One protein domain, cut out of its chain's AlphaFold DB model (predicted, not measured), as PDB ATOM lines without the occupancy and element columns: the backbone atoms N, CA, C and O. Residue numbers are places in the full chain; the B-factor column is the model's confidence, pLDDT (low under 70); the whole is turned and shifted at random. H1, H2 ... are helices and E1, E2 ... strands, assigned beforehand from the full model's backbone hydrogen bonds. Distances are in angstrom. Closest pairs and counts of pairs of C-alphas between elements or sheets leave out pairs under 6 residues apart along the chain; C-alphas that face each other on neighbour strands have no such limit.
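What this domain is: This is residues 22 to 129 of the 131 residues of an uncharacterized protein of Methanosarcina sp (UniProt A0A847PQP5). The chain is wound in stacked turns, a three-sided solenoid whose walls are three parallel sheets, with the single short helix H1 capping the end near E1. E2, E3 and E4 make one turn, E5, E6 and E7 the next, E8, E9 and E10 a third, and E11 and E12 a last, incomplete one. The 108 printed residues include twelve named strands and one named helix, in the order E1, H1, then E2 to E12; the sheets run E1 E2 E5 E8 E11, E3 E6 E9 E12 and E4 E7 E10. The class is mostly strand, though under half of the residues are in named elements. The whole is compact, with a radius of gyration of the C-alphas of 12.4 A and spans of 35 by 31 by 22 A.

How they stand to each other: The largest sheet holds E1, residues 22 to 24, E2, 47 to 50, E5, 66 to 69, E8, 97 to 99, and E11, 121 to 123; E1 and E11 are its edge strands. Its pairs include N 24 and O 49 at 3.0 A, N 48 and O 66 at 2.8 A, N 67 and O 97 at 2.8 A, and N 98 and O 121 at 2.9 A. H1, residues 35 to 41, is on this sheet at a height of 9.1 A, over E2 and, only just, over E1 with 3 C-alphas; it runs along the strands, at 27 degrees to E2 on the local plane. The C-alphas of Ala 38 and Ile 48, the closest of H1 and E2, are 6.9 A apart. E1, H1 and E2 form a strand-helix-strand unit, two parallel neighbour strands with a helix between, and its crossover is right-handed. In H1 every O i to N i+4 pair is within hydrogen-bond range. The second sheet holds E3, residues 53 to 56, E6, 77 to 80, E9, 102 to 104, and E12, 126 to 128, with N 55 and O 78 at 2.9 A, N 79 and O 102 at 2.8 A, and N 103 and O 126 at 2.8 A. The third holds E4, residues 59 to 61, E7, 89 to 91, and E10, 112 to 114, with N 61 and O 90 at 2.8 A and N 91 and O 113 at 2.9 A. H1 only grazes it with residues 35 to 40; the C-alphas of Gln 36 and Val 59 are the closest of H1 and E4, at 5.4 A. E3 runs on into E4 at 88 degrees, and E8 into E9 at 90 degrees.

Where its parts are: E1 begins at C-alpha 22, (39.786, -27.644, -44.194). H1 and E5 are each 10.1 A from first to last C-alpha, E3 and E6 9.9 A and E2 9.6 A. E12 ends at C-alpha 128, (26.974, -15.944, -24.003).

The domain as a whole: The C-alphas of Gly 28 and Asn 116 are the two farthest apart, at 36.6 A. The printed part has no cut and no long link. Mean pLDDT of the printed part is 96.4, with residue 129 under 70.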
ATOM      1  N   THR A  22      40.774 -28.432 -43.467       97.00
ATOM      2  CA  THR A  22      39.786 -27.644 -44.194       97.00
ATOM      3  C   THR A  22      39.573 -26.297 -43.508       97.00
ATOM      4  O   THR A  22      39.538 -26.209 -42.280       97.00
ATOM      5  N   THR A  23      39.381 -25.234 -44.291       98.25
ATOM      6  CA  THR A  23      39.081 -23.892 -43.777       98.25
ATOM      7  C   THR A  23      37.615 -23.514 -43.973       98.25
ATOM      8  O   THR A  23      37.020 -23.802 -45.015       98.25
ATOM      9  N   VAL A  24      37.042 -22.841 -42.973       98.44
ATOM     10  CA  VAL A  24      35.676 -22.298 -43.019       98.44
ATOM     11  C   VAL A  24      35.715 -20.786 -42.844       98.44
ATOM     12  O   VAL A  24      36.379 -20.293 -41.933       98.44
ATOM     13  N   GLY A  25      35.016 -20.045 -43.701       96.94
ATOM     14  CA  GLY A  25      34.927 -18.590 -43.619       96.94
ATOM     15  C   GLY A  25      34.182 -17.953 -44.785       96.94
ATOM     16  O   GLY A  25      33.855 -18.602 -45.773       96.94
ATOM     17  N   ASN A  26      33.908 -16.654 -44.651       91.12
ATOM     18  CA  ASN A  26      33.108 -15.883 -45.606       91.12
ATOM     19  C   ASN A  26      33.948 -14.892 -46.433       91.12
ATOM     20  O   ASN A  26      33.387 -13.978 -47.033       91.12
ATOM     21  N   SER A  27      35.282 -15.025 -46.451       88.50
ATOM     22  CA  SER A  27      36.153 -14.118 -47.217       88.50
ATOM     23  C   SER A  27      36.315 -14.528 -48.685       88.50
ATOM     24  O   SER A  27      36.851 -13.756 -49.479       88.50
ATOM     25  N   GLY A  28      35.827 -15.718 -49.050       85.62
ATOM     26  CA  GLY A  28      35.820 -16.243 -50.416       85.62
ATOM     27  C   GLY A  28      37.066 -17.050 -50.787       85.62
ATOM     28  O   GLY A  28      37.155 -17.523 -51.915       85.62
ATOM     29  N   ASN A  29      38.006 -17.227 -49.853       91.25
ATOM     30  CA  ASN A  29      39.219 -18.034 -50.048       91.25
ATOM     31  C   ASN A  29      39.187 -19.351 -49.260       91.25
ATOM     32  O   ASN A  29      40.123 -20.143 -49.332       91.25
ATOM     33  N   GLU A  30      38.146 -19.558 -48.460       96.12
ATOM     34  CA  GLU A  30      37.959 -20.744 -47.641       96.12
ATOM     35  C   GLU A  30      37.273 -21.868 -48.420       96.12
ATOM     36  O   GLU A  30      36.550 -21.637 -49.388       96.12
ATOM     37  N   ASN A  31      37.480 -23.108 -47.976       97.00
ATOM     38  CA  ASN A  31      36.898 -24.280 -48.628       97.00
ATOM     39  C   ASN A  31      35.369 -24.315 -48.477       97.00
ATOM     40  O   ASN A  31      34.663 -24.760 -49.384       97.00
ATOM     41  N   TYR A  32      34.860 -23.842 -47.337       97.69
ATOM     42  CA  TYR A  32      33.432 -23.788 -47.043       97.69
ATOM     43  C   TYR A  32      33.047 -22.477 -46.359       97.69
ATOM     44  O   TYR A  32      33.836 -21.867 -45.647       97.69
ATOM     45  N   THR A  33      31.789 -22.080 -46.521       97.44
ATOM     46  CA  THR A  33      31.175 -20.961 -45.785       97.44
ATOM     47  C   THR A  33      30.385 -21.420 -44.556       97.44
ATOM     48  O   THR A  33      30.031 -20.597 -43.720       97.44
ATOM     49  N   SER A  34      30.116 -22.727 -44.440       98.12
ATOM     50  CA  SER A  34      29.354 -23.355 -43.351       98.12
ATOM     51  C   SER A  34      30.200 -24.400 -42.635       98.12
ATOM     52  O   SER A  34      30.919 -25.177 -43.277       98.12
ATOM     53  N   ILE A  35      30.070 -24.442 -41.310       98.69
ATOM     54  CA  ILE A  35      30.757 -25.427 -40.470       98.69
ATOM     55  C   ILE A  35      30.152 -26.813 -40.693       98.69
ATOM     56  O   ILE A  35      30.904 -27.764 -40.904       98.69
ATOM     57  N   GLN A  36      28.819 -26.937 -40.745       98.81
ATOM     58  CA  GLN A  36      28.182 -28.236 -40.993       98.81
ATOM     59  C   GLN A  36      28.591 -28.815 -42.351       98.81
ATOM     60  O   GLN A  36      28.840 -30.012 -42.478       98.81
ATOM     61  N   LYS A  37      28.710 -27.974 -43.386       98.31
ATOM     62  CA  LYS A  37      29.154 -28.447 -44.703       98.31
ATOM     63  C   LYS A  37      30.586 -28.986 -44.657       98.31
ATOM     64  O   LYS A  37      30.847 -30.000 -45.304       98.31
ATOM     65  N   ALA A  38      31.482 -28.355 -43.897       98.50
ATOM     66  CA  ALA A  38      32.825 -28.882 -43.675       98.50
ATOM     67  C   ALA A  38      32.773 -30.233 -42.942       98.50
ATOM     68  O   ALA A  38      33.319 -31.204 -43.453       98.50
ATOM     69  N   VAL A  39      32.015 -30.340 -41.842       98.62
ATOM     70  CA  VAL A  39      31.826 -31.602 -41.096       98.62
ATOM     71  C   VAL A  39      31.325 -32.731 -41.998       98.62
ATOM     72  O   VAL A  39      31.881 -33.830 -41.986       98.62
ATOM     73  N   ASN A  40      30.325 -32.461 -42.839       98.38
ATOM     74  CA  ASN A  40      29.756 -33.455 -43.750       98.38
ATOM     75  C   ASN A  40      30.785 -33.999 -44.754       98.38
ATOM     76  O   ASN A  40      30.706 -35.171 -45.113       98.38
ATOM     77  N   ASN A  41      31.737 -33.170 -45.195       97.44
ATOM     78  CA  ASN A  41      32.756 -33.550 -46.179       97.44
ATOM     79  C   ASN A  41      34.056 -34.077 -45.553       97.44
ATOM     80  O   ASN A  41      34.858 -34.674 -46.265       97.44
ATOM     81  N   SER A  42      34.260 -33.878 -44.251       96.94
ATOM     82  CA  SER A  42      35.416 -34.408 -43.533       96.94
ATOM     83  C   SER A  42      35.327 -35.915 -43.292       96.94
ATOM     84  O   SER A  42      34.240 -36.504 -43.204       96.94
ATOM     85  N   VAL A  43      36.498 -36.516 -43.107       95.88
ATOM     86  CA  VAL A  43      36.696 -37.890 -42.640       95.88
ATOM     87  C   VAL A  43      37.343 -37.905 -41.251       95.88
ATOM     88  O   VAL A  43      37.760 -36.875 -40.720       95.88
ATOM     89  N   ASP A  44      37.396 -39.084 -40.632       96.94
ATOM     90  CA  ASP A  44      37.980 -39.248 -39.302       96.94
ATOM     91  C   ASP A  44      39.437 -38.770 -39.241       96.94
ATOM     92  O   ASP A  44      40.304 -39.230 -39.983       96.94
ATOM     93  N   GLY A  45      39.717 -37.908 -38.268       96.38
ATOM     94  CA  GLY A  45      41.026 -37.314 -38.019       96.38
ATOM     95  C   GLY A  45      41.185 -35.898 -38.566       96.38
ATOM     96  O   GLY A  45      42.113 -35.218 -38.127       96.38
ATOM     97  N   ASP A  46      40.294 -35.435 -39.444       98.00
ATOM     98  CA  ASP A  46      40.413 -34.120 -40.076       98.00
ATOM     99  C   ASP A  46      40.321 -32.955 -39.086       98.00
ATOM    100  O   ASP A  46      39.716 -33.023 -38.006       98.00
ATOM    101  N   THR A  47      40.916 -31.839 -39.503       98.56
ATOM    102  CA  THR A  47      40.832 -30.553 -38.819       98.56
ATOM    103  C   THR A  47      39.981 -29.567 -39.612       98.56
ATOM    104  O   THR A  47      40.229 -29.303 -40.787       98.56
ATOM    105  N   ILE A  48      39.012 -28.952 -38.942       98.75
ATOM    106  CA  ILE A  48      38.213 -27.838 -39.447       98.75
ATOM    107  C   ILE A  48      38.689 -26.566 -38.743       98.75
ATOM    108  O   ILE A  48      38.471 -26.373 -37.545       98.75
ATOM    109  N   LEU A  49      39.349 -25.693 -39.501       98.62
ATOM    110  CA  LEU A  49      39.870 -24.412 -39.039       98.62
ATOM    111  C   LEU A  49      38.904 -23.283 -39.421       98.62
ATOM    112  O   LEU A  49      38.784 -22.915 -40.591       98.62
ATOM    113  N   VAL A  50      38.227 -22.714 -38.429       98.69
ATOM    114  CA  VAL A  50      37.164 -21.723 -38.632       98.69
ATOM    115  C   VAL A  50      37.725 -20.311 -38.487       98.69
ATOM    116  O   VAL A  50      38.222 -19.927 -37.426       98.69
ATOM    117  N   ASN A  51      37.667 -19.520 -39.557       98.44
ATOM    118  CA  ASN A  51      38.054 -18.114 -39.544       98.44
ATOM    119  C   ASN A  51      37.071 -17.281 -38.705       98.44
ATOM    120  O   ASN A  51      35.913 -17.656 -38.517       98.44
ATOM    121  N   LYS A  52      37.533 -16.112 -38.244       97.88
ATOM    122  CA  LYS A  52      36.703 -15.142 -37.516       97.88
ATOM    123  C   LYS A  52      35.401 -14.833 -38.261       97.88
ATOM    124  O   LYS A  52      35.396 -14.716 -39.487       97.88
ATOM    125  N   GLY A  53      34.320 -14.651 -37.516       97.00
ATOM    126  CA  GLY A  53      32.997 -14.406 -38.076       97.00
ATOM    127  C   GLY A  53      31.873 -14.849 -37.151       97.00
ATOM    128  O   GLY A  53      32.104 -15.356 -36.057       97.00
ATOM    129  N   THR A  54      30.640 -14.639 -37.605       96.94
ATOM    130  CA  THR A  54      29.439 -15.194 -36.974       96.94
ATOM    131  C   THR A  54      28.813 -16.212 -37.913       96.94
ATOM    132  O   THR A  54      28.527 -15.888 -39.065       96.94
ATOM    133  N   TYR A  55      28.597 -17.419 -37.407       97.81
ATOM    134  CA  TYR A  55      28.014 -18.543 -38.130       97.81
ATOM    135  C   TYR A  55      26.681 -18.883 -37.469       97.81
ATOM    136  O   TYR A  55      26.645 -19.146 -36.269       97.81
ATOM    137  N   ILE A  56      25.584 -18.803 -38.226       97.56
ATOM    138  CA  ILE A  56      24.231 -19.058 -37.715       97.56
ATOM    139  C   ILE A  56      23.832 -20.477 -38.114       97.56
ATOM    140  O   ILE A  56      23.283 -20.689 -39.192       97.56
ATOM    141  N   GLU A  57      24.176 -21.444 -37.270       98.12
ATOM    142  CA  GLU A  57      24.091 -22.877 -37.552       98.12
ATOM    143  C   GLU A  57      23.886 -23.657 -36.239       98.12
ATOM    144  O   GLU A  57      24.299 -23.212 -35.166       98.12
ATOM    145  N   ASN A  58      23.268 -24.832 -36.328       98.25
ATOM    146  CA  ASN A  58      23.408 -25.910 -35.346       98.25
ATOM    147  C   ASN A  58      24.274 -26.976 -36.017       98.25
ATOM    148  O   ASN A  58      24.075 -27.241 -37.205       98.25
ATOM    149  N   VAL A  59      25.264 -27.510 -35.306       98.69
ATOM    150  CA  VAL A  59      26.299 -28.359 -35.897       98.69
ATOM    151  C   VAL A  59      26.302 -29.741 -35.250       98.69
ATOM    152  O   VAL A  59      26.642 -29.882 -34.074       98.69
ATOM    153  N   ASP A  60      26.000 -30.752 -36.054       98.81
ATOM    154  CA  ASP A  60      26.042 -32.165 -35.695       98.81
ATOM    155  C   ASP A  60      27.421 -32.739 -36.019       98.81
ATOM    156  O   ASP A  60      27.891 -32.654 -37.158       98.81
ATOM    157  N   ILE A  61      28.075 -33.328 -35.016       98.81
ATOM    158  CA  ILE A  61      29.422 -33.896 -35.119       98.81
ATOM    159  C   ILE A  61      29.357 -35.390 -34.805       98.81
ATOM    160  O   ILE A  61      29.345 -35.804 -33.643       98.81
ATOM    161  N   ASP A  62      29.360 -36.188 -35.867       98.56
ATOM    162  CA  ASP A  62      29.156 -37.641 -35.862       98.56
ATOM    163  C   ASP A  62      30.429 -38.448 -36.159       98.56
ATOM    164  O   ASP A  62      30.392 -39.675 -36.261       98.56
ATOM    165  N   LYS A  63      31.577 -37.773 -36.271       97.44
ATOM    166  CA  LYS A  63      32.866 -38.379 -36.615       97.44
ATOM    167  C   LYS A  63      34.024 -37.738 -35.848       97.44
ATOM    168  O   LYS A  63      33.878 -36.660 -35.263       97.44
ATOM    169  N   LYS A  64      35.183 -38.399 -35.814       98.38
ATOM    170  CA  LYS A  64      36.355 -37.932 -35.053       98.38
ATOM    171  C   LYS A  64      36.953 -36.696 -35.727       98.38
ATOM    172  O   LYS A  64      37.701 -36.839 -36.687       98.38
ATOM    173  N   LEU A  65      36.688 -35.500 -35.204       98.69
ATOM    174  CA  LEU A  65      37.162 -34.240 -35.795       98.69
ATOM    175  C   LEU A  65      37.855 -33.326 -34.791       98.69
ATOM    176  O   LEU A  65      37.543 -33.314 -33.600       98.69
ATOM    177  N   THR A  66      38.749 -32.487 -35.306       98.81
ATOM    178  CA  THR A  66      39.286 -31.328 -34.587       98.81
ATOM    179  C   THR A  66      38.696 -30.053 -35.170       98.81
ATOM    180  O   THR A  66      39.064 -29.640 -36.259       98.81
ATOM    181  N   ILE A  67      37.786 -29.403 -34.450       98.81
ATOM    182  CA  ILE A  67      37.112 -28.178 -34.888       98.81
ATOM    183  C   ILE A  67      37.600 -27.024 -34.020       98.81
ATOM    184  O   ILE A  67      37.389 -27.003 -32.803       98.81
ATOM    185  N   ILE A  68      38.298 -26.068 -34.630       98.75
ATOM    186  CA  ILE A  68      38.991 -25.007 -33.899       98.75
ATOM    187  C   ILE A  68      38.777 -23.636 -34.534       98.75
ATOM    188  O   ILE A  68      38.851 -23.468 -35.751       98.75
ATOM    189  N   SER A  69      38.561 -22.627 -33.697       98.50
ATOM    190  CA  SER A  69      38.639 -21.232 -34.121       98.50
ATOM    191  C   SER A  69      40.089 -20.863 -34.434       98.50
ATOM    192  O   SER A  69      40.980 -21.046 -33.600       98.50
ATOM    193  N   LYS A  70      40.328 -20.277 -35.611       97.75
ATOM    194  CA  LYS A  70      41.654 -19.816 -36.042       97.75
ATOM    195  C   LYS A  70      42.200 -18.680 -35.183       97.75
ATOM    196  O   LYS A  70      43.411 -18.602 -35.003       97.75
ATOM    197  N   SER A  71      41.339 -17.802 -34.665       96.94
ATOM    198  CA  SER A  71      41.783 -16.736 -33.754       96.94
ATOM    199  C   SER A  71      42.194 -17.293 -32.392       96.94
ATOM    200  O   SER A  71      43.006 -16.691 -31.695       96.94
ATOM    201  N   GLY A  72      41.596 -18.419 -31.983       92.81
ATOM    202  CA  GLY A  72      41.687 -18.942 -30.624       92.81
ATOM    203  C   GLY A  72      41.015 -18.060 -29.565       92.81
ATOM    204  O   GLY A  72      41.026 -18.431 -28.399       92.81
ATOM    205  N   ASN A  73      40.420 -16.927 -29.936       96.38
ATOM    206  CA  ASN A  73      39.683 -16.042 -29.044       96.38
ATOM    207  C   ASN A  73      38.170 -16.244 -29.264       96.38
ATOM    208  O   ASN A  73      37.693 -15.953 -30.368       96.38
ATOM    209  N   PRO A  74      37.412 -16.699 -28.245       96.69
ATOM    210  CA  PRO A  74      35.965 -16.915 -28.340       96.69
ATOM    211  C   PRO A  74      35.160 -15.701 -28.802       96.69
ATOM    212  O   PRO A  74      34.061 -15.858 -29.316       96.69
ATOM    213  N   GLU A  75      35.690 -14.491 -28.640       95.50
ATOM    214  CA  GLU A  75      35.007 -13.260 -29.042       95.50
ATOM    215  C   GLU A  75      35.036 -13.006 -30.560       95.50
ATOM    216  O   GLU A  75      34.185 -12.281 -31.068       95.50
ATOM    217  N   ASP A  76      35.970 -13.621 -31.293       96.81
ATOM    218  CA  ASP A  76      36.160 -13.364 -32.729       96.81
ATOM    219  C   ASP A  76      35.423 -14.367 -33.633       96.81
ATOM    220  O   ASP A  76      35.154 -14.069 -34.800       96.81
ATOM    221  N   THR A  77      35.111 -15.560 -33.116       97.75
ATOM    222  CA  THR A  77      34.449 -16.642 -33.861       97.75
ATOM    223  C   THR A  77      33.223 -17.110 -33.091       97.75
ATOM    224  O   THR A  77      33.318 -17.915 -32.161       97.75
ATOM    225  N   ILE A  78      32.066 -16.576 -33.480       97.44
ATOM    226  CA  ILE A  78      30.784 -16.788 -32.811       97.44
ATOM    227  C   ILE A  78      29.962 -17.813 -33.581       97.44
ATOM    228  O   ILE A  78      29.697 -17.634 -34.768       97.44
ATOM    229  N   ILE A  79      29.511 -18.855 -32.891       97.81
ATOM    230  CA  ILE A  79      28.535 -19.809 -33.411       97.81
ATOM    231  C   ILE A  79      27.205 -19.540 -32.710       97.81
ATOM    232  O   ILE A  79      27.084 -19.627 -31.484       97.81
ATOM    233  N   GLN A  80      26.214 -19.140 -33.491       96.62
ATOM    234  CA  GLN A  80      24.877 -18.819 -33.027       96.62
ATOM    235  C   GLN A  80      23.928 -19.929 -33.467       96.62
ATOM    236  O   GLN A  80      23.799 -20.162 -34.663       96.62
ATOM    237  N   ALA A  81      23.218 -20.552 -32.523       96.00
ATOM    238  CA  ALA A  81      22.197 -21.537 -32.862       96.00
ATOM    239  C   ALA A  81      21.184 -20.933 -33.846       96.00
ATOM    240  O   ALA A  81      20.629 -19.851 -33.593       96.00
ATOM    241  N   PHE A  82      20.950 -21.634 -34.955       96.31
ATOM    242  CA  PHE A  82      19.911 -21.289 -35.918       96.31
ATOM    243  C   PHE A  82      18.529 -21.660 -35.358       96.31
ATOM    244  O   PHE A  82      17.627 -20.825 -35.314       96.31
ATOM    245  N   HIS A  83      18.402 -22.877 -34.829       95.50
ATOM    246  CA  HIS A  83      17.279 -23.347 -34.029       95.50
ATOM    247  C   HIS A  83      17.609 -23.198 -32.536       95.50
ATOM    248  O   HIS A  83      18.464 -23.921 -32.020       95.50
ATOM    249  N   PRO A  84      16.937 -22.289 -31.808       91.69
ATOM    250  CA  PRO A  84      17.298 -21.981 -30.425       91.69
ATOM    251  C   PRO A  84      16.930 -23.089 -29.429       91.69
ATOM    252  O   PRO A  84      17.460 -23.134 -28.322       91.69
ATOM    253  N   TYR A  85      16.040 -24.003 -29.814       94.31
ATOM    254  CA  TYR A  85      15.644 -25.143 -28.984       94.31
ATOM    255  C   TYR A  85      16.590 -26.342 -29.105       94.31
ATOM    256  O   TYR A  85      16.354 -27.359 -28.462       94.31
ATOM    257  N   ASP A  86      17.644 -26.207 -29.907       95.69
ATOM    258  CA  ASP A  86      18.627 -27.246 -30.182       95.69
ATOM    259  C   ASP A  86      20.032 -26.801 -29.736       95.69
ATOM    260  O   ASP A  86      20.272 -25.625 -29.421       95.69
ATOM    261  N   HIS A  87      20.965 -27.744 -29.650       96.69
ATOM    262  CA  HIS A  87      22.342 -27.500 -29.242       96.69
ATOM    263  C   HIS A  87      23.109 -26.730 -30.326       96.69
ATOM    264  O   HIS A  87      22.855 -26.911 -31.515       96.69
ATOM    265  N   VAL A  88      24.063 -25.867 -29.952       97.75
ATOM    266  CA  VAL A  88      24.928 -25.226 -30.969       97.75
ATOM    267  C   VAL A  88      25.844 -26.279 -31.595       97.75
ATOM    268  O   VAL A  88      25.942 -26.355 -32.813       97.75
ATOM    269  N   PHE A  89      26.466 -27.111 -30.758       98.62
ATOM    270  CA  PHE A  89      27.171 -28.322 -31.168       98.62
ATOM    271  C   PHE A  89      26.534 -29.553 -30.511       98.62
ATOM    272  O   PHE A  89      26.533 -29.649 -29.278       98.62
ATOM    273  N   HIS A  90      26.045 -30.505 -31.310       98.69
ATOM    274  CA  HIS A  90      25.627 -31.839 -30.859       98.69
ATOM    275  C   HIS A  90      26.700 -32.855 -31.247       98.69
ATOM    276  O   HIS A  90      26.969 -33.085 -32.422       98.69
ATOM    277  N   VAL A  91      27.366 -33.436 -30.252       98.88
ATOM    278  CA  VAL A  91      28.490 -34.353 -30.460       98.88
ATOM    279  C   VAL A  91      28.059 -35.778 -30.147       98.88
ATOM    280  O   VAL A  91      27.792 -36.101 -28.989       98.88
ATOM    281  N   THR A  92      28.064 -36.630 -31.169       98.81
ATOM    282  CA  THR A  92      27.723 -38.061 -31.089       98.81
ATOM    283  C   THR A  92      28.919 -38.974 -31.395       98.81
ATOM    284  O   THR A  92      28.798 -40.198 -31.343       98.81
ATOM    285  N   ALA A  93      30.106 -38.399 -31.638       98.62
ATOM    286  CA  ALA A  93      31.367 -39.125 -31.792       98.62
ATOM    287  C   ALA A  93      32.360 -38.948 -30.632       98.62
ATOM    288  O   ALA A  93      32.395 -37.942 -29.919       98.62
ATOM    289  N   ASN A  94      33.222 -39.955 -30.484       98.75
ATOM    290  CA  ASN A  94      34.359 -39.941 -29.568       98.75
ATOM    291  C   ASN A  94      35.560 -39.210 -30.183       98.75
ATOM    292  O   ASN A  94      35.715 -39.167 -31.403       98.75
ATOM    293  N   ASN A  95      36.499 -38.777 -29.338       98.62
ATOM    294  CA  ASN A  95      37.766 -38.158 -29.758       98.62
ATOM    295  C   ASN A  95      37.604 -36.871 -30.592       98.62
ATOM    296  O   ASN A  95      38.456 -36.548 -31.422       98.62
ATOM    297  N   VAL A  96      36.525 -36.131 -30.360       98.88
ATOM    298  CA  VAL A  96      36.254 -34.819 -30.944       98.88
ATOM    299  C   VAL A  96      36.934 -33.729 -30.117       98.88
ATOM    300  O   VAL A  96      36.889 -33.731 -28.886       98.88
ATOM    301  N   THR A  97      37.538 -32.757 -30.795       98.88
ATOM    302  CA  THR A  97      38.033 -31.523 -30.176       98.88
ATOM    303  C   THR A  97      37.208 -30.334 -30.652       98.88
ATOM    304  O   THR A  97      37.085 -30.128 -31.853       98.88
ATOM    305  N   ILE A  98      36.691 -29.527 -29.721       98.88
ATOM    306  CA  ILE A  98      36.011 -28.254 -30.008       98.88
ATOM    307  C   ILE A  98      36.686 -27.157 -29.191       98.88
ATOM    308  O   ILE A  98      36.688 -27.212 -27.953       98.88
ATOM    309  N   LYS A  99      37.268 -26.155 -29.863       98.81
ATOM    310  CA  LYS A  99      38.068 -25.134 -29.173       98.81
ATOM    311  C   LYS A  99      37.972 -23.724 -29.750       98.81
ATOM    312  O   LYS A  99      38.154 -23.519 -30.947       98.81
ATOM    313  N   GLY A 100      37.866 -22.738 -28.858       98.44
ATOM    314  CA  GLY A 100      38.062 -21.322 -29.179       98.44
ATOM    315  C   GLY A 100      36.811 -20.584 -29.656       98.44
ATOM    316  O   GLY A 100      36.962 -19.559 -30.314       98.44
ATOM    317  N   PHE A 101      35.609 -21.094 -29.378       98.50
ATOM    318  CA  PHE A 101      34.355 -20.538 -29.898       98.50
ATOM    319  C   PHE A 101      33.556 -19.761 -28.855       98.50
ATOM    320  O   PHE A 101      33.392 -20.203 -27.715       98.50
ATOM    321  N   GLY A 102      32.980 -18.637 -29.271       97.75
ATOM    322  CA  GLY A 102      31.847 -18.030 -28.580       97.75
ATOM    323  C   GLY A 102      30.553 -18.701 -29.035       97.75
ATOM    324  O   GLY A 102      30.367 -18.928 -30.226       97.75
ATOM    325  N   LEU A 103      29.657 -19.026 -28.107       97.31
ATOM    326  CA  LEU A 103      28.418 -19.763 -28.378       97.31
ATOM    327  C   LEU A 103      27.212 -18.934 -27.934       97.31
ATOM    328  O   LEU A 103      27.224 -18.382 -26.832       97.31
ATOM    329  N   LYS A 104      26.169 -18.842 -28.766       94.88
ATOM    330  CA  LYS A 104      24.982 -18.014 -28.486       94.88
ATOM    331  C   LYS A 104      23.680 -18.694 -28.921       94.88
ATOM    332  O   LYS A 104      23.669 -19.499 -29.845       94.88
ATOM    333  N   ASN A 105      22.577 -18.246 -28.318       90.00
ATOM    334  CA  ASN A 105      21.199 -18.435 -28.796       90.00
ATOM    335  C   ASN A 105      20.640 -19.860 -28.659       90.00
ATOM    336  O   ASN A 105      19.672 -20.184 -29.328       90.00
ATOM    337  N   SER A 106      21.190 -20.695 -27.779       85.38
ATOM    338  CA  SER A 106      20.555 -21.968 -27.416       85.38
ATOM    339  C   SER A 106      19.729 -21.766 -26.139       85.38
ATOM    340  O   SER A 106      20.264 -21.687 -25.034       85.38
ATOM    341  N   SER A 107      18.423 -21.545 -26.289       85.94
ATOM    342  CA  SER A 107      17.506 -21.224 -25.185       85.94
ATOM    343  C   SER A 107      17.040 -22.459 -24.417       85.94
ATOM    344  O   SER A 107      16.804 -22.373 -23.213       85.94
ATOM    345  N   SER A 108      16.890 -23.594 -25.100       86.38
ATOM    346  CA  SER A 108      16.504 -24.873 -24.480       86.38
ATOM    347  C   SER A 108      17.497 -26.001 -24.746       86.38
ATOM    348  O   SER A 108      17.423 -27.030 -24.079       86.38
ATOM    349  N   GLY A 109      18.437 -25.802 -25.673       85.06
ATOM    350  CA  GLY A 109      19.572 -26.693 -25.871       85.06
ATOM    351  C   GLY A 109      20.781 -26.302 -25.014       85.06
ATOM    352  O   GLY A 109      20.702 -25.559 -24.036       85.06
ATOM    353  N   SER A 110      21.943 -26.821 -25.396       94.19
ATOM    354  CA  SER A 110      23.236 -26.524 -24.770       94.19
ATOM    355  C   SER A 110      24.157 -25.861 -25.787       94.19
ATOM    356  O   SER A 110      24.042 -26.107 -26.984       94.19
ATOM    357  N   GLY A 111      25.133 -25.074 -25.333       95.62
ATOM    358  CA  GLY A 111      26.201 -24.621 -26.230       95.62
ATOM    359  C   GLY A 111      26.935 -25.809 -26.864       95.62
ATOM    360  O   GLY A 111      27.104 -25.869 -28.072       95.62
ATOM    361  N   ILE A 112      27.328 -26.791 -26.055       98.12
ATOM    362  CA  ILE A 112      27.928 -28.039 -26.534       98.12
ATOM    363  C   ILE A 112      27.282 -29.174 -25.749       98.12
ATOM    364  O   ILE A 112      27.325 -29.157 -24.520       98.12
ATOM    365  N   TYR A 113      26.687 -30.135 -26.447       98.38
ATOM    366  CA  TYR A 113      26.102 -31.332 -25.854       98.38
ATOM    367  C   TYR A 113      26.884 -32.568 -26.290       98.38
ATOM    368  O   TYR A 113      27.106 -32.786 -27.479       98.38
ATOM    369  N   LEU A 114      27.341 -33.343 -25.306       98.56
ATOM    370  CA  LEU A 114      28.097 -34.576 -25.498       98.56
ATOM    371  C   LEU A 114      27.162 -35.761 -25.243       98.56
ATOM    372  O   LEU A 114      26.851 -36.061 -24.091       98.56
ATOM    373  N   ASP A 115      26.719 -36.421 -26.308       98.50
ATOM    374  CA  ASP A 115      25.680 -37.447 -26.248       98.50
ATOM    375  C   ASP A 115      26.274 -38.858 -26.196       98.50
ATOM    376  O   ASP A 115      26.580 -39.463 -27.219       98.50
ATOM    377  N   ASN A 116      26.471 -39.371 -24.978       98.06
ATOM    378  CA  ASN A 116      27.006 -40.716 -24.726       98.06
ATOM    379  C   ASN A 116      28.373 -40.988 -25.397       98.06
ATOM    380  O   ASN A 116      28.631 -42.061 -25.945       98.06
ATOM    381  N   VAL A 117      29.263 -39.999 -25.328       98.56
ATOM    382  CA  VAL A 117      30.582 -39.999 -25.978       98.56
ATOM    383  C   VAL A 117      31.732 -39.872 -24.976       98.56
ATOM    384  O   VAL A 117      31.558 -39.462 -23.829       98.56
ATOM    385  N   GLN A 118      32.937 -40.222 -25.419       98.56
ATOM    386  CA  GLN A 118      34.152 -40.335 -24.620       98.56
ATOM    387  C   GLN A 118      35.357 -39.682 -25.308       98.56
ATOM    388  O   GLN A 118      35.416 -39.544 -26.530       98.56
ATOM    389  N   TYR A 119      36.364 -39.334 -24.501       98.38
ATOM    390  CA  TYR A 119      37.660 -38.804 -24.955       98.38
ATOM    391  C   TYR A 119      37.575 -37.496 -25.757       98.38
ATOM    392  O   TYR A 119      38.448 -37.197 -26.567       98.38
ATOM    393  N   ASN A 120      36.534 -36.696 -25.518       98.62
ATOM    394  CA  ASN A 120      36.354 -35.405 -26.175       98.62
ATOM    395  C   ASN A 120      37.083 -34.287 -25.426       98.62
ATOM    396  O   ASN A 120      37.083 -34.241 -24.195       98.62
ATOM    397  N   THR A 121      37.672 -33.358 -26.176       98.75
ATOM    398  CA  THR A 121      38.358 -32.181 -25.635       98.75
ATOM    399  C   THR A 121      37.548 -30.929 -25.927       98.75
ATOM    400  O   THR A 121      37.474 -30.472 -27.067       98.75
ATOM    401  N   ILE A 122      36.980 -30.337 -24.879       98.50
ATOM    402  CA  ILE A 122      36.254 -29.069 -24.951       98.50
ATOM    403  C   ILE A 122      37.082 -28.019 -24.220       98.50
ATOM    404  O   ILE A 122      37.259 -28.099 -23.006       98.50
ATOM    405  N   ALA A 123      37.626 -27.047 -24.950       98.56
ATOM    406  CA  ALA A 123      38.566 -26.086 -24.380       98.56
ATOM    407  C   ALA A 123      38.300 -24.667 -24.874       98.56
ATOM    408  O   ALA A 123      38.097 -24.454 -26.062       98.56
ATOM    409  N   ASN A 124      38.390 -23.680 -23.981       98.19
ATOM    410  CA  ASN A 124      38.311 -22.263 -24.346       98.19
ATOM    411  C   ASN A 124      37.072 -21.934 -25.204       98.19
ATOM    412  O   ASN A 124      37.191 -21.360 -26.279       98.19
ATOM    413  N   ASN A 125      35.893 -22.370 -24.760       97.81
ATOM    414  CA  ASN A 125      34.621 -22.019 -25.385       97.81
ATOM    415  C   ASN A 125      33.798 -21.209 -24.383       97.81
ATOM    416  O   ASN A 125      33.821 -21.512 -23.189       97.81
ATOM    417  N   HIS A 126      33.081 -20.192 -24.854       96.19
ATOM    418  CA  HIS A 126      32.376 -19.255 -23.982       96.19
ATOM    419  C   HIS A 126      30.910 -19.141 -24.393       96.19
ATOM    420  O   HIS A 126      30.597 -18.639 -25.472       96.19
ATOM    421  N   TYR A 127      30.003 -19.623 -23.539       91.88
ATOM    422  CA  TYR A 127      28.572 -19.424 -23.750       91.88
ATOM    423  C   TYR A 127      28.177 -18.002 -23.354       91.88
ATOM    424  O   TYR A 127      28.573 -17.516 -22.294       91.88
ATOM    425  N   ARG A 128      27.390 -17.335 -24.198       84.19
ATOM    426  CA  ARG A 128      26.974 -15.944 -24.003       84.19
ATOM    427  C   ARG A 128      25.458 -15.862 -23.911       84.19
ATOM    428  O   ARG A 128      24.744 -16.334 -24.798       84.19
ATOM    429  N   LEU A 129      24.976 -15.225 -22.846       67.56
ATOM    430  CA  LEU A 129      23.573 -14.840 -22.727       67.56
ATOM    431  C   LEU A 129      23.244 -13.751 -23.755       67.56
ATOM    432  O   LEU A 129      24.125 -13.011 -24.203       67.56
TER     433      LEU A 129